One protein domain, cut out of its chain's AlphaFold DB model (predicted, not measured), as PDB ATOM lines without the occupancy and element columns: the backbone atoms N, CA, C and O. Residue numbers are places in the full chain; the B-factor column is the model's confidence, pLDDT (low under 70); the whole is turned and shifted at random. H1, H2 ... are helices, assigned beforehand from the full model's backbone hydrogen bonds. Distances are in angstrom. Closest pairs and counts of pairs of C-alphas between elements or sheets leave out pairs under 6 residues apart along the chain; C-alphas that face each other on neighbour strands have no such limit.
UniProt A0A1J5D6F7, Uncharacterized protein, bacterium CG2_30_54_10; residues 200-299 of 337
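AT A GLANCE: This is residues 200 to 299 of the 337 residues of an uncharacterized protein of bacterium CG2_30_54_10 (UniProt A0A1J5D6F7). Six helices make a compact, nearly closed ring: H2, H3, H4, H5, H6 and H1 touch in turn, with H1 and H6 side by side. The printed part has 100 residues, six named helices, H1 to H6 along the chain, and no named strand: all helix. The radius of gyration of the C-alphas is 12.0 A; the spans are 36 by 29 by 22 A.

HOW THE PARTS SIT: H1, residues 200 to 215, touches H6, residues 283 to 299, at a shallow tilt of 23 degrees, opposite ways; the closest C-alphas, of Ile 208 and Ala 289, are 4.5 A apart. H2, residues 219 to 229, and H3, residues 239 to 251, form a hairpin; the closest C-alphas, of Pro 223 and Ser 246, are 4.5 A apart. H4, residues 255 to 260, and H5, residues 266 to 276, form another; the closest C-alphas, of Ile 259 and Gly 269, are 6.1 A apart. Every O i to N i+4 pair is within hydrogen-bond range in H1, H3, H4, H5 and H6; in H2, 5 of 7 are.

IN THESE COORDINATES: H1, 22.4 A long, begins at C-alpha 200 (-57.724, -13.544, -26.466). H6, 24.6 A, ends at C-alpha 299 (-58.253, -18.556, -36.392).

THE WHOLE: The printed part has no cut and no long link. Residues 233 and 279 to 281 have pLDDT under 70.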
ATOM      1  N   ARG A 200     -58.581 -12.353 -26.293       71.62
ATOM      2  CA  ARG A 200     -57.724 -13.544 -26.466       71.62
ATOM      3  C   ARG A 200     -56.777 -13.477 -27.668       71.62
ATOM      4  O   ARG A 200     -55.656 -13.958 -27.568       71.62
ATOM      5  N   ASP A 201     -57.194 -12.905 -28.794       75.75
ATOM      6  CA  ASP A 201     -56.319 -12.782 -29.972       75.75
ATOM      7  C   ASP A 201     -55.272 -11.692 -29.752       75.75
ATOM      8  O   ASP A 201     -54.117 -11.881 -30.119       75.75
ATOM      9  N   ALA A 202     -55.657 -10.596 -29.094       73.44
ATOM     10  CA  ALA A 202     -54.733  -9.546 -28.686       73.44
ATOM     11  C   ALA A 202     -53.703 -10.063 -27.669       73.44
ATOM     12  O   ALA A 202     -52.515  -9.801 -27.826       73.44
ATOM     13  N   ARG A 203     -54.127 -10.887 -26.700       80.06
ATOM     14  CA  ARG A 203     -53.211 -11.563 -25.767       80.06
ATOM     15  C   ARG A 203     -52.229 -12.486 -26.478       80.06
ATOM     16  O   ARG A 203     -51.040 -12.440 -26.196       80.06
ATOM     17  N   ASN A 204     -52.706 -13.296 -27.426       82.38
ATOM     18  CA  ASN A 204     -51.823 -14.161 -28.211       82.38
ATOM     19  C   ASN A 204     -50.836 -13.340 -29.056       82.38
ATOM     20  O   ASN A 204     -49.685 -13.739 -29.176       82.38
ATOM     21  N   ALA A 205     -51.261 -12.203 -29.615       78.25
ATOM     22  CA  ALA A 205     -50.385 -11.304 -30.364       78.25
ATOM     23  C   ALA A 205     -49.276 -10.712 -29.482       78.25
ATOM     24  O   ALA A 205     -48.110 -10.764 -29.858       78.25
ATOM     25  N   GLU A 206     -49.622 -10.212 -28.294       79.94
ATOM     26  CA  GLU A 206     -48.634  -9.738 -27.320       79.94
ATOM     27  C   GLU A 206     -47.674 -10.853 -26.900       79.94
ATOM     28  O   GLU A 206     -46.464 -10.649 -26.877       79.94
ATOM     29  N   ALA A 207     -48.199 -12.050 -26.631       85.00
ATOM     30  CA  ALA A 207     -47.382 -13.190 -26.249       85.00
ATOM     31  C   ALA A 207     -46.373 -13.584 -27.338       85.00
ATOM     32  O   ALA A 207     -45.224 -13.848 -27.001       85.00
ATOM     33  N   ILE A 208     -46.762 -13.580 -28.621       84.25
ATOM     34  CA  ILE A 208     -45.848 -13.842 -29.752       84.25
ATOM     35  C   ILE A 208     -44.653 -12.891 -29.710       84.25
ATOM     36  O   ILE A 208     -43.510 -13.334 -29.816       84.25
ATOM     37  N   GLU A 209     -44.908 -11.596 -29.529       78.75
ATOM     38  CA  GLU A 209     -43.841 -10.597 -29.509       78.75
ATOM     39  C   GLU A 209     -42.943 -10.741 -28.279       78.75
ATOM     40  O   GLU A 209     -41.721 -10.685 -28.403       78.75
ATOM     41  N   VAL A 210     -43.516 -11.017 -27.101       84.88
ATOM     42  CA  VAL A 210     -42.716 -11.305 -25.901       84.88
ATOM     43  C   VAL A 210     -41.803 -12.497 -26.134       84.88
ATOM     44  O   VAL A 210     -40.613 -12.407 -25.852       84.88
ATOM     45  N   MET A 211     -42.314 -13.590 -26.703       86.88
ATOM     46  CA  MET A 211     -41.491 -14.765 -26.988       86.88
ATOM     47  C   MET A 211     -40.347 -14.451 -27.964       86.88
ATOM     48  O   MET A 211     -39.223 -14.900 -27.755       86.88
ATOM     49  N   ARG A 212     -40.581 -13.616 -28.984       83.81
ATOM     50  CA  ARG A 212     -39.515 -13.169 -29.898       83.81
ATOM     51  C   ARG A 212     -38.434 -12.348 -29.194       83.81
ATOM     52  O   ARG A 212     -37.263 -12.511 -29.527       83.81
ATOM     53  N   ILE A 213     -38.797 -11.511 -28.218       82.25
ATOM     54  CA  ILE A 213     -37.808 -10.816 -27.375       82.25
ATOM     55  C   ILE A 213     -37.027 -11.843 -26.552       82.25
ATOM     56  O   ILE A 213     -35.800 -11.839 -26.569       82.25
ATOM     57  N   LEU A 214     -37.726 -12.746 -25.855       85.38
ATOM     58  CA  LEU A 214     -37.097 -13.735 -24.972       85.38
ATOM     59  C   LEU A 214     -36.107 -14.650 -25.696       85.38
ATOM     60  O   LEU A 214     -35.118 -15.064 -25.099       85.38
ATOM     61  N   HIS A 215     -36.333 -14.928 -26.979       85.56
ATOM     62  CA  HIS A 215     -35.431 -15.733 -27.799       85.56
ATOM     63  C   HIS A 215     -33.999 -15.168 -27.887       85.56
ATOM     64  O   HIS A 215     -33.037 -15.936 -27.905       85.56
ATOM     65  N   ASN A 216     -33.843 -13.842 -27.926       79.31
ATOM     66  CA  ASN A 216     -32.536 -13.190 -28.075       79.31
ATOM     67  C   ASN A 216     -31.874 -12.837 -26.734       79.31
ATOM     68  O   ASN A 216     -30.757 -12.313 -26.714       79.31
ATOM     69  N   LEU A 217     -32.546 -13.124 -25.617       81.12
ATOM     70  CA  LEU A 217     -32.076 -12.778 -24.285       81.12
ATOM     71  C   LEU A 217     -31.251 -13.891 -23.647       81.12
ATOM     72  O   LEU A 217     -31.494 -15.082 -23.826       81.12
ATOM     73  N   ASP A 218     -30.291 -13.468 -22.829       82.56
ATOM     74  CA  ASP A 218     -29.568 -14.361 -21.931       82.56
ATOM     75  C   ASP A 218     -30.549 -14.949 -20.890       82.56
ATOM     76  O   ASP A 218     -31.269 -14.170 -20.246       82.56
ATOM     77  N   PRO A 219     -30.584 -16.284 -20.687       81.88
ATOM     78  CA  PRO A 219     -31.473 -16.937 -19.727       81.88
ATOM     79  C   PRO A 219     -31.481 -16.308 -18.330       81.88
ATOM     80  O   PRO A 219     -32.540 -16.199 -17.714       81.88
ATOM     81  N   GLY A 220     -30.331 -15.826 -17.845       83.12
ATOM     82  CA  GLY A 220     -30.229 -15.211 -16.516       83.12
ATOM     83  C   GLY A 220     -30.978 -13.880 -16.378       83.12
ATOM     84  O   GLY A 220     -31.266 -13.443 -15.266       83.12
ATOM     85  N   ARG A 221     -31.313 -13.227 -17.497       84.38
ATOM     86  CA  ARG A 221     -31.964 -11.908 -17.530       84.38
ATOM     87  C   ARG A 221     -33.447 -11.954 -17.863       84.38
ATOM     88  O   ARG A 221     -34.128 -10.938 -17.739       84.38
ATOM     89  N   ILE A 222     -33.958 -13.121 -18.251       87.25
ATOM     90  CA  ILE A 222     -35.369 -13.323 -18.590       87.25
ATOM     91  C   ILE A 222     -36.310 -12.810 -17.485       87.25
ATOM     92  O   ILE A 222     -37.236 -12.070 -17.826       87.25
ATOM     93  N   PRO A 223     -36.094 -13.101 -16.182       88.06
ATOM     94  CA  PRO A 223     -37.003 -12.625 -15.142       88.06
ATOM     95  C   PRO A 223     -37.015 -11.096 -15.036       88.06
ATOM     96  O   PRO A 223     -38.085 -10.499 -14.953       88.06
ATOM     97  N   GLU A 224     -35.849 -10.449 -15.112       85.81
ATOM     98  CA  GLU A 224     -35.727  -8.984 -15.064       85.81
ATOM     99  C   GLU A 224     -36.481  -8.330 -16.232       85.81
ATOM    100  O   GLU A 224     -37.287  -7.416 -16.040       85.81
ATOM    101  N   VAL A 225     -36.263  -8.837 -17.448       84.94
ATOM    102  CA  VAL A 225     -36.879  -8.287 -18.658       84.94
ATOM    103  C   VAL A 225     -38.391  -8.518 -18.671       84.94
ATOM    104  O   VAL A 225     -39.144  -7.592 -18.978       84.94
ATOM    105  N   LEU A 226     -38.861  -9.703 -18.267       86.94
ATOM    106  CA  LEU A 226     -40.291  -9.986 -18.123       86.94
ATOM    107  C   LEU A 226     -40.971  -9.074 -17.099       86.94
ATOM    108  O   LEU A 226     -42.102  -8.653 -17.329       86.94
ATOM    109  N   GLY A 227     -40.290  -8.723 -16.007       85.31
ATOM    110  CA  GLY A 227     -40.826  -7.805 -15.000       85.31
ATOM    111  C   GLY A 227     -41.028  -6.388 -15.545       85.31
ATOM    112  O   GLY A 227     -42.022  -5.734 -15.229       85.31
ATOM    113  N   ILE A 228     -40.119  -5.931 -16.413       83.50
ATOM    114  CA  ILE A 228     -40.207  -4.617 -17.065       83.50
ATOM    115  C   ILE A 228     -41.296  -4.625 -18.144       83.50
ATOM    116  O   ILE A 228     -42.159  -3.748 -18.146       83.50
ATOM    117  N   ILE A 229     -41.283  -5.620 -19.037       82.00
ATOM    118  CA  ILE A 229     -42.254  -5.759 -20.135       82.00
ATOM    119  C   ILE A 229     -43.668  -6.031 -19.602       82.00
ATOM    120  O   ILE A 229     -44.650  -5.566 -20.180       82.00
ATOM    121  N   GLY A 230     -43.778  -6.727 -18.469       80.56
ATOM    122  CA  GLY A 230     -45.029  -7.039 -17.782       80.56
ATOM    123  C   GLY A 230     -45.783  -5.820 -17.235       80.56
ATOM    124  O   GLY A 230     -46.833  -5.951 -16.607       80.56
ATOM    125  N   HIS A 231     -45.294  -4.600 -17.453       80.00
ATOM    126  CA  HIS A 231     -46.037  -3.410 -17.078       80.00
ATOM    127  C   HIS A 231     -47.284  -3.230 -17.980       80.00
ATOM    128  O   HIS A 231     -47.140  -3.215 -19.205       80.00
ATOM    129  N   PRO A 232     -48.493  -2.981 -17.428       75.19
ATOM    130  CA  PRO A 232     -49.731  -2.822 -18.215       75.19
ATOM    131  C   PRO A 232     -49.696  -1.704 -19.270       75.19
ATOM    132  O   PRO A 232     -50.489  -1.685 -20.203       75.19
ATOM    133  N   MET A 233     -48.771  -0.752 -19.128       68.75
ATOM    134  CA  MET A 233     -48.561   0.320 -20.113       68.75
ATOM    135  C   MET A 233     -47.801  -0.140 -21.363       68.75
ATOM    136  O   MET A 233     -47.854   0.547 -22.380       68.75
ATOM    137  N   ILE A 234     -47.049  -1.240 -21.268       71.44
ATOM    138  CA  ILE A 234     -46.311  -1.841 -22.385       71.44
ATOM    139  C   ILE A 234     -47.178  -2.927 -23.021       71.44
ATOM    140  O   ILE A 234     -47.411  -2.887 -24.225       71.44
ATOM    141  N   LEU A 235     -47.706  -3.835 -22.195       75.81
ATOM    142  CA  LEU A 235     -48.590  -4.924 -22.608       75.81
ATOM    143  C   LEU A 235     -49.960  -4.789 -21.928       75.81
ATOM    144  O   LEU A 235     -50.129  -5.271 -20.801       75.81
ATOM    145  N   PRO A 236     -50.942  -4.126 -22.566       73.56
ATOM    146  CA  PRO A 236     -52.251  -3.891 -21.961       73.56
ATOM    147  C   PRO A 236     -53.027  -5.167 -21.627       73.56
ATOM    148  O   PRO A 236     -53.826  -5.139 -20.691       73.56
ATOM    149  N   PHE A 237     -52.824  -6.273 -22.353       79.25
ATOM    150  CA  PHE A 237     -53.627  -7.482 -22.146       79.25
ATOM    151  C   PHE A 237     -52.917  -8.588 -21.363       79.25
ATOM    152  O   PHE A 237     -53.572  -9.332 -20.637       79.25
ATOM    153  N   THR A 238     -51.600  -8.719 -21.515       82.50
ATOM    154  CA  THR A 238     -50.802  -9.815 -20.938       82.50
ATOM    155  C   THR A 238     -49.795  -9.359 -19.893       82.50
ATOM    156  O   THR A 238     -49.196 -10.206 -19.230       82.50
ATOM    157  N   GLY A 239     -49.631  -8.045 -19.694       81.94
ATOM    158  CA  GLY A 239     -48.590  -7.488 -18.834       81.94
ATOM    159  C   GLY A 239     -48.588  -8.092 -17.431       81.94
ATOM    160  O   GLY A 239     -47.578  -8.643 -16.998       81.94
ATOM    161  N   GLN A 240     -49.738  -8.086 -16.751       86.19
ATOM    162  CA  GLN A 240     -49.835  -8.621 -15.390       86.19
ATOM    163  C   GLN A 240     -49.451 -10.105 -15.314       86.19
ATOM    164  O   GLN A 240     -48.753 -10.500 -14.386       86.19
ATOM    165  N   GLY A 241     -49.838 -10.911 -16.306       87.50
ATOM    166  CA  GLY A 241     -49.465 -12.323 -16.351       87.50
ATOM    167  C   GLY A 241     -47.960 -12.519 -16.559       87.50
ATOM    168  O   GLY A 241     -47.347 -13.313 -15.851       87.50
ATOM    169  N   PHE A 242     -47.323 -11.738 -17.436       89.44
ATOM    170  CA  PHE A 242     -45.862 -11.771 -17.597       89.44
ATOM    171  C   PHE A 242     -45.105 -11.277 -16.361       89.44
ATOM    172  O   PHE A 242     -44.050 -11.819 -16.031       89.44
ATOM    173  N   LYS A 243     -45.661 -10.303 -15.634       89.56
ATOM    174  CA  LYS A 243     -45.116  -9.863 -14.347       89.56
ATOM    175  C   LYS A 243     -45.206 -10.967 -13.288       89.56
ATOM    176  O   LYS A 243     -44.220 -11.217 -12.607       89.56
ATOM    177  N   MET A 244     -46.334 -11.673 -13.201       89.12
ATOM    178  CA  MET A 244     -46.476 -12.829 -12.305       89.12
ATOM    179  C   MET A 244     -45.500 -13.954 -12.664       89.12
ATOM    180  O   MET A 244     -44.944 -14.588 -11.776       89.12
ATOM    181  N   ILE A 245     -45.243 -14.181 -13.958       90.44
ATOM    182  CA  ILE A 245     -44.214 -15.132 -14.397       90.44
ATOM    183  C   ILE A 245     -42.826 -14.686 -13.932       90.44
ATOM    184  O   ILE A 245     -42.070 -15.505 -13.424       90.44
ATOM    185  N   SER A 246     -42.488 -13.406 -14.101       90.81
ATOM    186  CA  SER A 246     -41.220 -12.844 -13.626       90.81
ATOM    187  C   SER A 246     -41.035 -13.063 -12.120       90.81
ATOM    188  O   SER A 246     -40.004 -13.589 -11.705       90.81
ATOM    189  N   GLU A 247     -42.051 -12.742 -11.317       90.44
ATOM    190  CA  GLU A 247     -42.039 -12.932  -9.862       90.44
ATOM    191  C   GLU A 247     -41.895 -14.415  -9.485       90.44
ATOM    192  O   GLU A 247     -41.049 -14.757  -8.659       90.44
ATOM    193  N   ALA A 248     -42.628 -15.309 -10.156       89.81
ATOM    194  CA  ALA A 248     -42.526 -16.748  -9.933       89.81
ATOM    195  C   ALA A 248     -41.134 -17.303 -10.285       89.81
ATOM    196  O   ALA A 248     -40.619 -18.158  -9.569       89.81
ATOM    197  N   LEU A 249     -40.489 -16.800 -11.345       89.31
ATOM    198  CA  LEU A 249     -39.117 -17.184 -11.701       89.31
ATOM    199  C   LEU A 249     -38.095 -16.709 -10.667       89.31
ATOM    200  O   LEU A 249     -37.170 -17.450 -10.348       89.31
ATOM    201  N   ILE A 250     -38.259 -15.492 -10.142       89.12
ATOM    202  CA  ILE A 250     -37.374 -14.936  -9.109       89.12
ATOM    203  C   ILE A 250     -37.511 -15.730  -7.802       89.12
ATOM    204  O   ILE A 250     -36.507 -16.029  -7.158       89.12
ATOM    205  N   ASN A 251     -38.739 -16.106  -7.438       90.19
ATOM    206  CA  ASN A 251     -39.037 -16.844  -6.208       90.19
ATOM    207  C   ASN A 251     -38.894 -18.371  -6.348       90.19
ATOM    208  O   ASN A 251     -39.024 -19.087  -5.356       90.19
ATOM    209  N   ASN A 252     -38.613 -18.873  -7.555       86.94
ATOM    210  CA  ASN A 252     -38.558 -20.300  -7.881       86.94
ATOM    211  C   ASN A 252     -39.875 -21.054  -7.572       86.94
ATOM    212  O   ASN A 252     -39.879 -22.201  -7.121       86.94
ATOM    213  N   GLU A 253     -41.003 -20.380  -7.796       88.56
ATOM    214  CA  GLU A 253     -42.364 -20.887  -7.614       88.56
ATOM    215  C   GLU A 253     -42.866 -21.642  -8.863       88.56
ATOM    216  O   GLU A 253     -42.359 -21.447  -9.975       88.56
ATOM    217  N   PRO A 254     -43.883 -22.517  -8.731       85.25
ATOM    218  CA  PRO A 254     -44.450 -23.218  -9.877       85.25
ATOM    219  C   PRO A 254     -45.078 -22.246 -10.892       85.25
ATOM    220  O   PRO A 254     -46.048 -21.548 -10.617       85.25
ATOM    221  N   LEU A 255     -44.577 -22.283 -12.128       86.62
ATOM    222  CA  LEU A 255     -45.006 -21.405 -13.229       86.62
ATOM    223  C   LEU A 255     -46.433 -21.653 -13.740       86.62
ATOM    224  O   LEU A 255     -46.956 -20.843 -14.505       86.62
ATOM    225  N   ASN A 256     -47.063 -22.765 -13.360       84.81
ATOM    226  CA  ASN A 256     -48.366 -23.165 -13.898       84.81
ATOM    227  C   ASN A 256     -49.455 -22.121 -13.615       84.81
ATOM    228  O   ASN A 256     -50.234 -21.798 -14.513       84.81
ATOM    229  N   ASP A 257     -49.468 -21.562 -12.403       83.12
ATOM    230  CA  ASP A 257     -50.478 -20.586 -11.986       83.12
ATOM    231  C   ASP A 257     -50.232 -19.219 -12.642       83.12
ATOM    232  O   ASP A 257     -51.166 -18.561 -13.103       83.12
ATOM    233  N   ALA A 258     -48.963 -18.828 -12.790       84.25
ATOM    234  CA  ALA A 258     -48.577 -17.591 -13.464       84.25
ATOM    235  C   ALA A 258     -48.894 -17.623 -14.972       84.25
ATOM    236  O   ALA A 258     -49.402 -16.650 -15.532       84.25
ATOM    237  N   ILE A 259     -48.659 -18.760 -15.635       85.81
ATOM    238  CA  ILE A 259     -48.947 -18.947 -17.065       85.81
ATOM    239  C   ILE A 259     -50.452 -19.008 -17.331       85.81
ATOM    240  O   ILE A 259     -50.917 -18.472 -18.341       85.81
ATOM    241  N   ALA A 260     -51.230 -19.597 -16.418       83.19
ATOM    242  CA  ALA A 260     -52.688 -19.582 -16.507       83.19
ATOM    243  C   ALA A 260     -53.244 -18.145 -16.550       83.19
ATOM    244  O   ALA A 260     -54.215 -17.886 -17.267       83.19
ATOM    245  N   GLY A 261     -52.581 -17.198 -15.874       80.38
ATOM    246  CA  GLY A 261     -52.932 -15.776 -15.876       80.38
ATOM    247  C   GLY A 261     -52.855 -15.086 -17.245       80.38
ATOM    248  O   GLY A 261     -53.538 -14.086 -17.458       80.38
ATOM    249  N   ILE A 262     -52.089 -15.617 -18.206       81.50
ATOM    250  CA  ILE A 262     -51.974 -15.023 -19.552       81.50
ATOM    251  C   ILE A 262     -53.157 -15.433 -20.459       81.50
ATOM    252  O   ILE A 262     -53.388 -14.828 -21.505       81.50
ATOM    253  N   GLU A 263     -53.974 -16.417 -20.050       82.62
ATOM    254  CA  GLU A 263     -55.080 -16.998 -20.842       82.62
ATOM    255  C   GLU A 263     -54.669 -17.455 -22.260       82.62
ATOM    256  O   GLU A 263     -55.473 -17.450 -23.203       82.62
ATOM    257  N   ILE A 264     -53.414 -17.867 -22.428       82.81
ATOM    258  CA  ILE A 264     -52.937 -18.477 -23.672       82.81
ATOM    259  C   ILE A 264     -53.475 -19.915 -23.756       82.81
ATOM    260  O   ILE A 264     -53.846 -20.534 -22.758       82.81
ATOM    261  N   ASP A 265     -53.544 -20.471 -24.967       83.25
ATOM    262  CA  ASP A 265     -53.846 -21.890 -25.126       83.25
ATOM    263  C   ASP A 265     -52.881 -22.789 -24.325       83.25
ATOM    264  O   ASP A 265     -51.697 -22.493 -24.168       83.25
ATOM    265  N   ARG A 266     -53.401 -23.927 -23.855       84.06
ATOM    266  CA  ARG A 266     -52.684 -24.850 -22.968       84.06
ATOM    267  C   ARG A 266     -51.392 -25.414 -23.570       84.06
ATOM    268  O   ARG A 266     -50.450 -25.666 -22.829       84.06
ATOM    269  N   THR A 267     -51.342 -25.632 -24.885       84.94
ATOM    270  CA  THR A 267     -50.147 -26.160 -25.565       84.94
ATOM    271  C   THR A 267     -49.047 -25.109 -25.587       84.94
ATOM    272  O   THR A 267     -47.927 -25.390 -25.184       84.94
ATOM    273  N   SER A 268     -49.379 -23.892 -26.007       84.38
ATOM    274  CA  SER A 268     -48.427 -22.785 -26.073       84.38
ATOM    275  C   SER A 268     -47.963 -22.383 -24.673       84.38
ATOM    276  O   SER A 268     -46.772 -22.200 -24.463       84.38
ATOM    277  N   GLY A 269     -48.870 -22.352 -23.690       85.75
ATOM    278  CA  GLY A 269     -48.520 -22.131 -22.285       85.75
ATOM    279  C   GLY A 269     -47.537 -23.175 -21.745       85.75
ATOM    280  O   GLY A 269     -46.600 -22.822 -21.039       85.75
ATOM    281  N   TRP A 270     -47.688 -24.446 -22.128       86.12
ATOM    282  CA  TRP A 270     -46.737 -25.496 -21.756       86.12
ATOM    283  C   TRP A 270     -45.358 -25.312 -22.409       86.12
ATOM    284  O   TRP A 270     -44.349 -25.468 -21.725       86.12
ATOM    285  N   ILE A 271     -45.295 -24.931 -23.692       86.31
ATOM    286  CA  ILE A 271     -44.015 -24.648 -24.371       86.31
ATOM    287  C   ILE A 271     -43.313 -23.464 -23.694       86.31
ATOM    288  O   ILE A 271     -42.119 -23.534 -23.418       86.31
ATOM    289  N   ILE A 272     -44.065 -22.412 -23.361       87.12
ATOM    290  CA  ILE A 272     -43.552 -21.245 -22.634       87.12
ATOM    291  C   ILE A 272     -43.021 -21.666 -21.258       87.12
ATOM    292  O   ILE A 272     -41.912 -21.285 -20.897       87.12
ATOM    293  N   ALA A 273     -43.763 -22.492 -20.512       86.12
ATOM    294  CA  ALA A 273     -43.316 -23.016 -19.219       86.12
ATOM    295  C   ALA A 273     -41.973 -23.745 -19.339       86.12
ATOM    296  O   ALA A 273     -41.054 -23.492 -18.562       86.12
ATOM    297  N   GLN A 274     -41.848 -24.617 -20.342       86.00
ATOM    298  CA  GLN A 274     -40.629 -25.385 -20.581       86.00
ATOM    299  C   GLN A 274     -39.447 -24.506 -20.992       86.00
ATOM    300  O   GLN A 274     -38.330 -24.711 -20.515       86.00
ATOM    301  N   ALA A 275     -39.695 -23.507 -21.840       85.38
ATOM    302  CA  ALA A 275     -38.684 -22.548 -22.263       85.38
ATOM    303  C   ALA A 275     -38.146 -21.734 -21.072       85.38
ATOM    304  O   ALA A 275     -36.938 -21.547 -20.942       85.38
ATOM    305  N   LEU A 276     -39.030 -21.314 -20.161       84.62
ATOM    306  CA  LEU A 276     -38.670 -20.533 -18.974       84.62
ATOM    307  C   LEU A 276     -37.946 -21.351 -17.898       84.62
ATOM    308  O   LEU A 276     -37.110 -20.804 -17.187       84.62
ATOM    309  N   GLN A 277     -38.216 -22.656 -17.791       81.31
ATOM    310  CA  GLN A 277     -37.510 -23.548 -16.860       81.31
ATOM    311  C   GLN A 277     -36.112 -23.965 -17.355       81.31
ATOM    312  O   GLN A 277     -35.428 -24.730 -16.683       81.31
ATOM    313  N   GLY A 278     -35.674 -23.483 -18.524       70.25
ATOM    314  CA  GLY A 278     -34.309 -23.678 -19.019       70.25
ATOM    315  C   GLY A 278     -34.007 -25.071 -19.580       70.25
ATOM    316  O   GLY A 278     -32.863 -25.341 -19.938       70.25
ATOM    317  N   HIS A 279     -35.004 -25.951 -19.715       60.47
ATOM    318  CA  HIS A 279     -34.782 -27.344 -20.123       60.47
ATOM    319  C   HIS A 279     -34.386 -27.522 -21.602       60.47
ATOM    320  O   HIS A 279     -33.873 -28.581 -21.954       60.47
ATOM    321  N   ALA A 280     -34.604 -26.530 -22.478       58.78
ATOM    322  CA  ALA A 280     -34.366 -26.700 -23.921       58.78
ATOM    323  C   ALA A 280     -33.878 -25.442 -24.680       58.78
ATOM    324  O   ALA A 280     -33.977 -25.362 -25.905       58.78
ATOM    325  N   GLY A 281     -33.264 -24.490 -23.969       66.06
ATOM    326  CA  GLY A 281     -32.602 -23.325 -24.573       66.06
ATOM    327  C   GLY A 281     -33.556 -22.263 -25.136       66.06
ATOM    328  O   GLY A 281     -34.774 -22.426 -25.165       66.06
ATOM    329  N   THR A 282     -32.991 -21.143 -25.598       75.31
ATOM    330  CA  THR A 282     -33.762 -19.985 -26.085       75.31
ATOM    331  C   THR A 282     -34.526 -20.258 -27.386       75.31
ATOM    332  O   THR A 282     -35.444 -19.514 -27.729       75.31
ATOM    333  N   GLY A 283     -34.202 -21.340 -28.107       79.25
ATOM    334  CA  GLY A 283     -34.877 -21.744 -29.345       79.25
ATOM    335  C   GLY A 283     -36.365 -22.069 -29.170       79.25
ATOM    336  O   GLY A 283     -37.157 -21.761 -30.058       79.25
ATOM    337  N   LEU A 284     -36.773 -22.585 -28.004       85.88
ATOM    338  CA  LEU A 284     -38.183 -22.886 -27.723       85.88
ATOM    339  C   LEU A 284     -39.080 -21.645 -27.722       85.88
ATOM    340  O   LEU A 284     -40.269 -21.753 -28.019       85.88
ATOM    341  N   PHE A 285     -38.539 -20.466 -27.403       86.50
ATOM    342  CA  PHE A 285     -39.315 -19.230 -27.472       86.50
ATOM    343  C   PHE A 285     -39.693 -18.887 -28.915       86.50
ATOM    344  O   PHE A 285     -40.824 -18.477 -29.171       86.50
ATOM    345  N   LEU A 286     -38.787 -19.113 -29.871       85.81
ATOM    346  CA  LEU A 286     -39.079 -18.885 -31.283       85.81
ATOM    347  C   LEU A 286     -40.150 -19.861 -31.786       85.81
ATOM    348  O   LEU A 286     -41.112 -19.437 -32.419       85.81
ATOM    349  N   GLU A 287     -40.047 -21.139 -31.423       87.06
ATOM    350  CA  GLU A 287     -41.046 -22.149 -31.790       87.06
ATOM    351  C   GLU A 287     -42.423 -21.855 -31.162       87.06
ATOM    352  O   GLU A 287     -43.457 -21.955 -31.828       87.06
ATOM    353  N   ALA A 288     -42.453 -21.405 -29.901       87.69
ATOM    354  CA  ALA A 288     -43.678 -20.936 -29.254       87.69
ATOM    355  C   ALA A 288     -44.298 -19.744 -30.001       87.69
ATOM    356  O   ALA A 288     -45.516 -19.710 -30.204       87.69
ATOM    357  N   ALA A 289     -43.470 -18.784 -30.430       85.81
ATOM    358  CA  ALA A 289     -43.904 -17.622 -31.194       85.81
ATOM    359  C   ALA A 289     -44.503 -18.028 -32.551       85.81
ATOM    360  O   ALA A 289     -45.613 -17.605 -32.878       85.81
ATOM    361  N   GLU A 290     -43.825 -18.890 -33.311       87.56
ATOM    362  CA  GLU A 290     -44.287 -19.370 -34.621       87.56
ATOM    363  C   GLU A 290     -45.588 -20.180 -34.525       87.56
ATOM    364  O   GLU A 290     -46.504 -20.021 -35.343       87.56
ATOM    365  N   LEU A 291     -45.715 -21.026 -33.498       88.75
ATOM    366  CA  LEU A 291     -46.918 -21.819 -33.263       88.75
ATOM    367  C   LEU A 291     -48.112 -20.930 -32.895       88.75
ATOM    368  O   LEU A 291     -49.211 -21.104 -33.444       88.75
ATOM    369  N   LEU A 292     -47.908 -19.959 -32.003       86.38
ATOM    370  CA  LEU A 292     -48.929 -18.975 -31.648       86.38
ATOM    371  C   LEU A 292     -49.332 -18.131 -32.859       86.38
ATOM    372  O   LEU A 292     -50.527 -17.945 -33.098       86.38
ATOM    373  N   GLU A 293     -48.367 -17.679 -33.658       84.88
ATOM    374  CA  GLU A 293     -48.606 -16.896 -34.868       84.88
ATOM    375  C   GLU A 293     -49.407 -17.690 -35.900       84.88
ATOM    376  O   GLU A 293     -50.422 -17.213 -36.420       84.88
ATOM    377  N   THR A 294     -49.034 -18.941 -36.148       85.88
ATOM    378  CA  THR A 294     -49.744 -19.826 -37.079       85.88
ATOM    379  C   THR A 294     -51.190 -20.057 -36.630       85.88
ATOM    380  O   THR A 294     -52.129 -19.976 -37.426       85.88
ATOM    381  N   ARG A 295     -51.419 -20.284 -35.333       85.25
ATOM    382  CA  ARG A 295     -52.771 -20.485 -34.785       85.25
ATOM    383  C   ARG A 295     -53.606 -19.214 -34.816       85.25
ATOM    384  O   ARG A 295     -54.781 -19.270 -35.189       85.25
ATOM    385  N   LEU A 296     -53.018 -18.087 -34.426       82.44
ATOM    386  CA  LEU A 296     -53.665 -16.781 -34.456       82.44
ATOM    387  C   LEU A 296     -54.082 -16.448 -35.890       82.44
ATOM    388  O   LEU A 296     -55.249 -16.165 -36.154       82.44
ATOM    389  N   THR A 297     -53.160 -16.575 -36.844       79.31
ATOM    390  CA  THR A 297     -53.434 -16.302 -38.257       79.31
ATOM    391  C   THR A 297     -54.494 -17.236 -38.836       79.31
ATOM    392  O   THR A 297     -55.387 -16.754 -39.534       79.31
ATOM    393  N   ALA A 298     -54.469 -18.529 -38.502       81.25
ATOM    394  CA  ALA A 298     -55.479 -19.492 -38.939       81.25
ATOM    395  C   ALA A 298     -56.875 -19.201 -38.359       81.25
ATOM    396  O   ALA A 298     -57.861 -19.212 -39.101       81.25
ATOM    397  N   LYS A 299     -56.980 -18.908 -37.054       79.69
ATOM    398  CA  LYS A 299     -58.253 -18.556 -36.392       79.69
ATOM    399  C   LYS A 299     -58.856 -17.291 -36.985       79.69
ATOM    400  O   LYS A 299     -60.032 -17.283 -37.348       79.69
TER     401      LYS A 299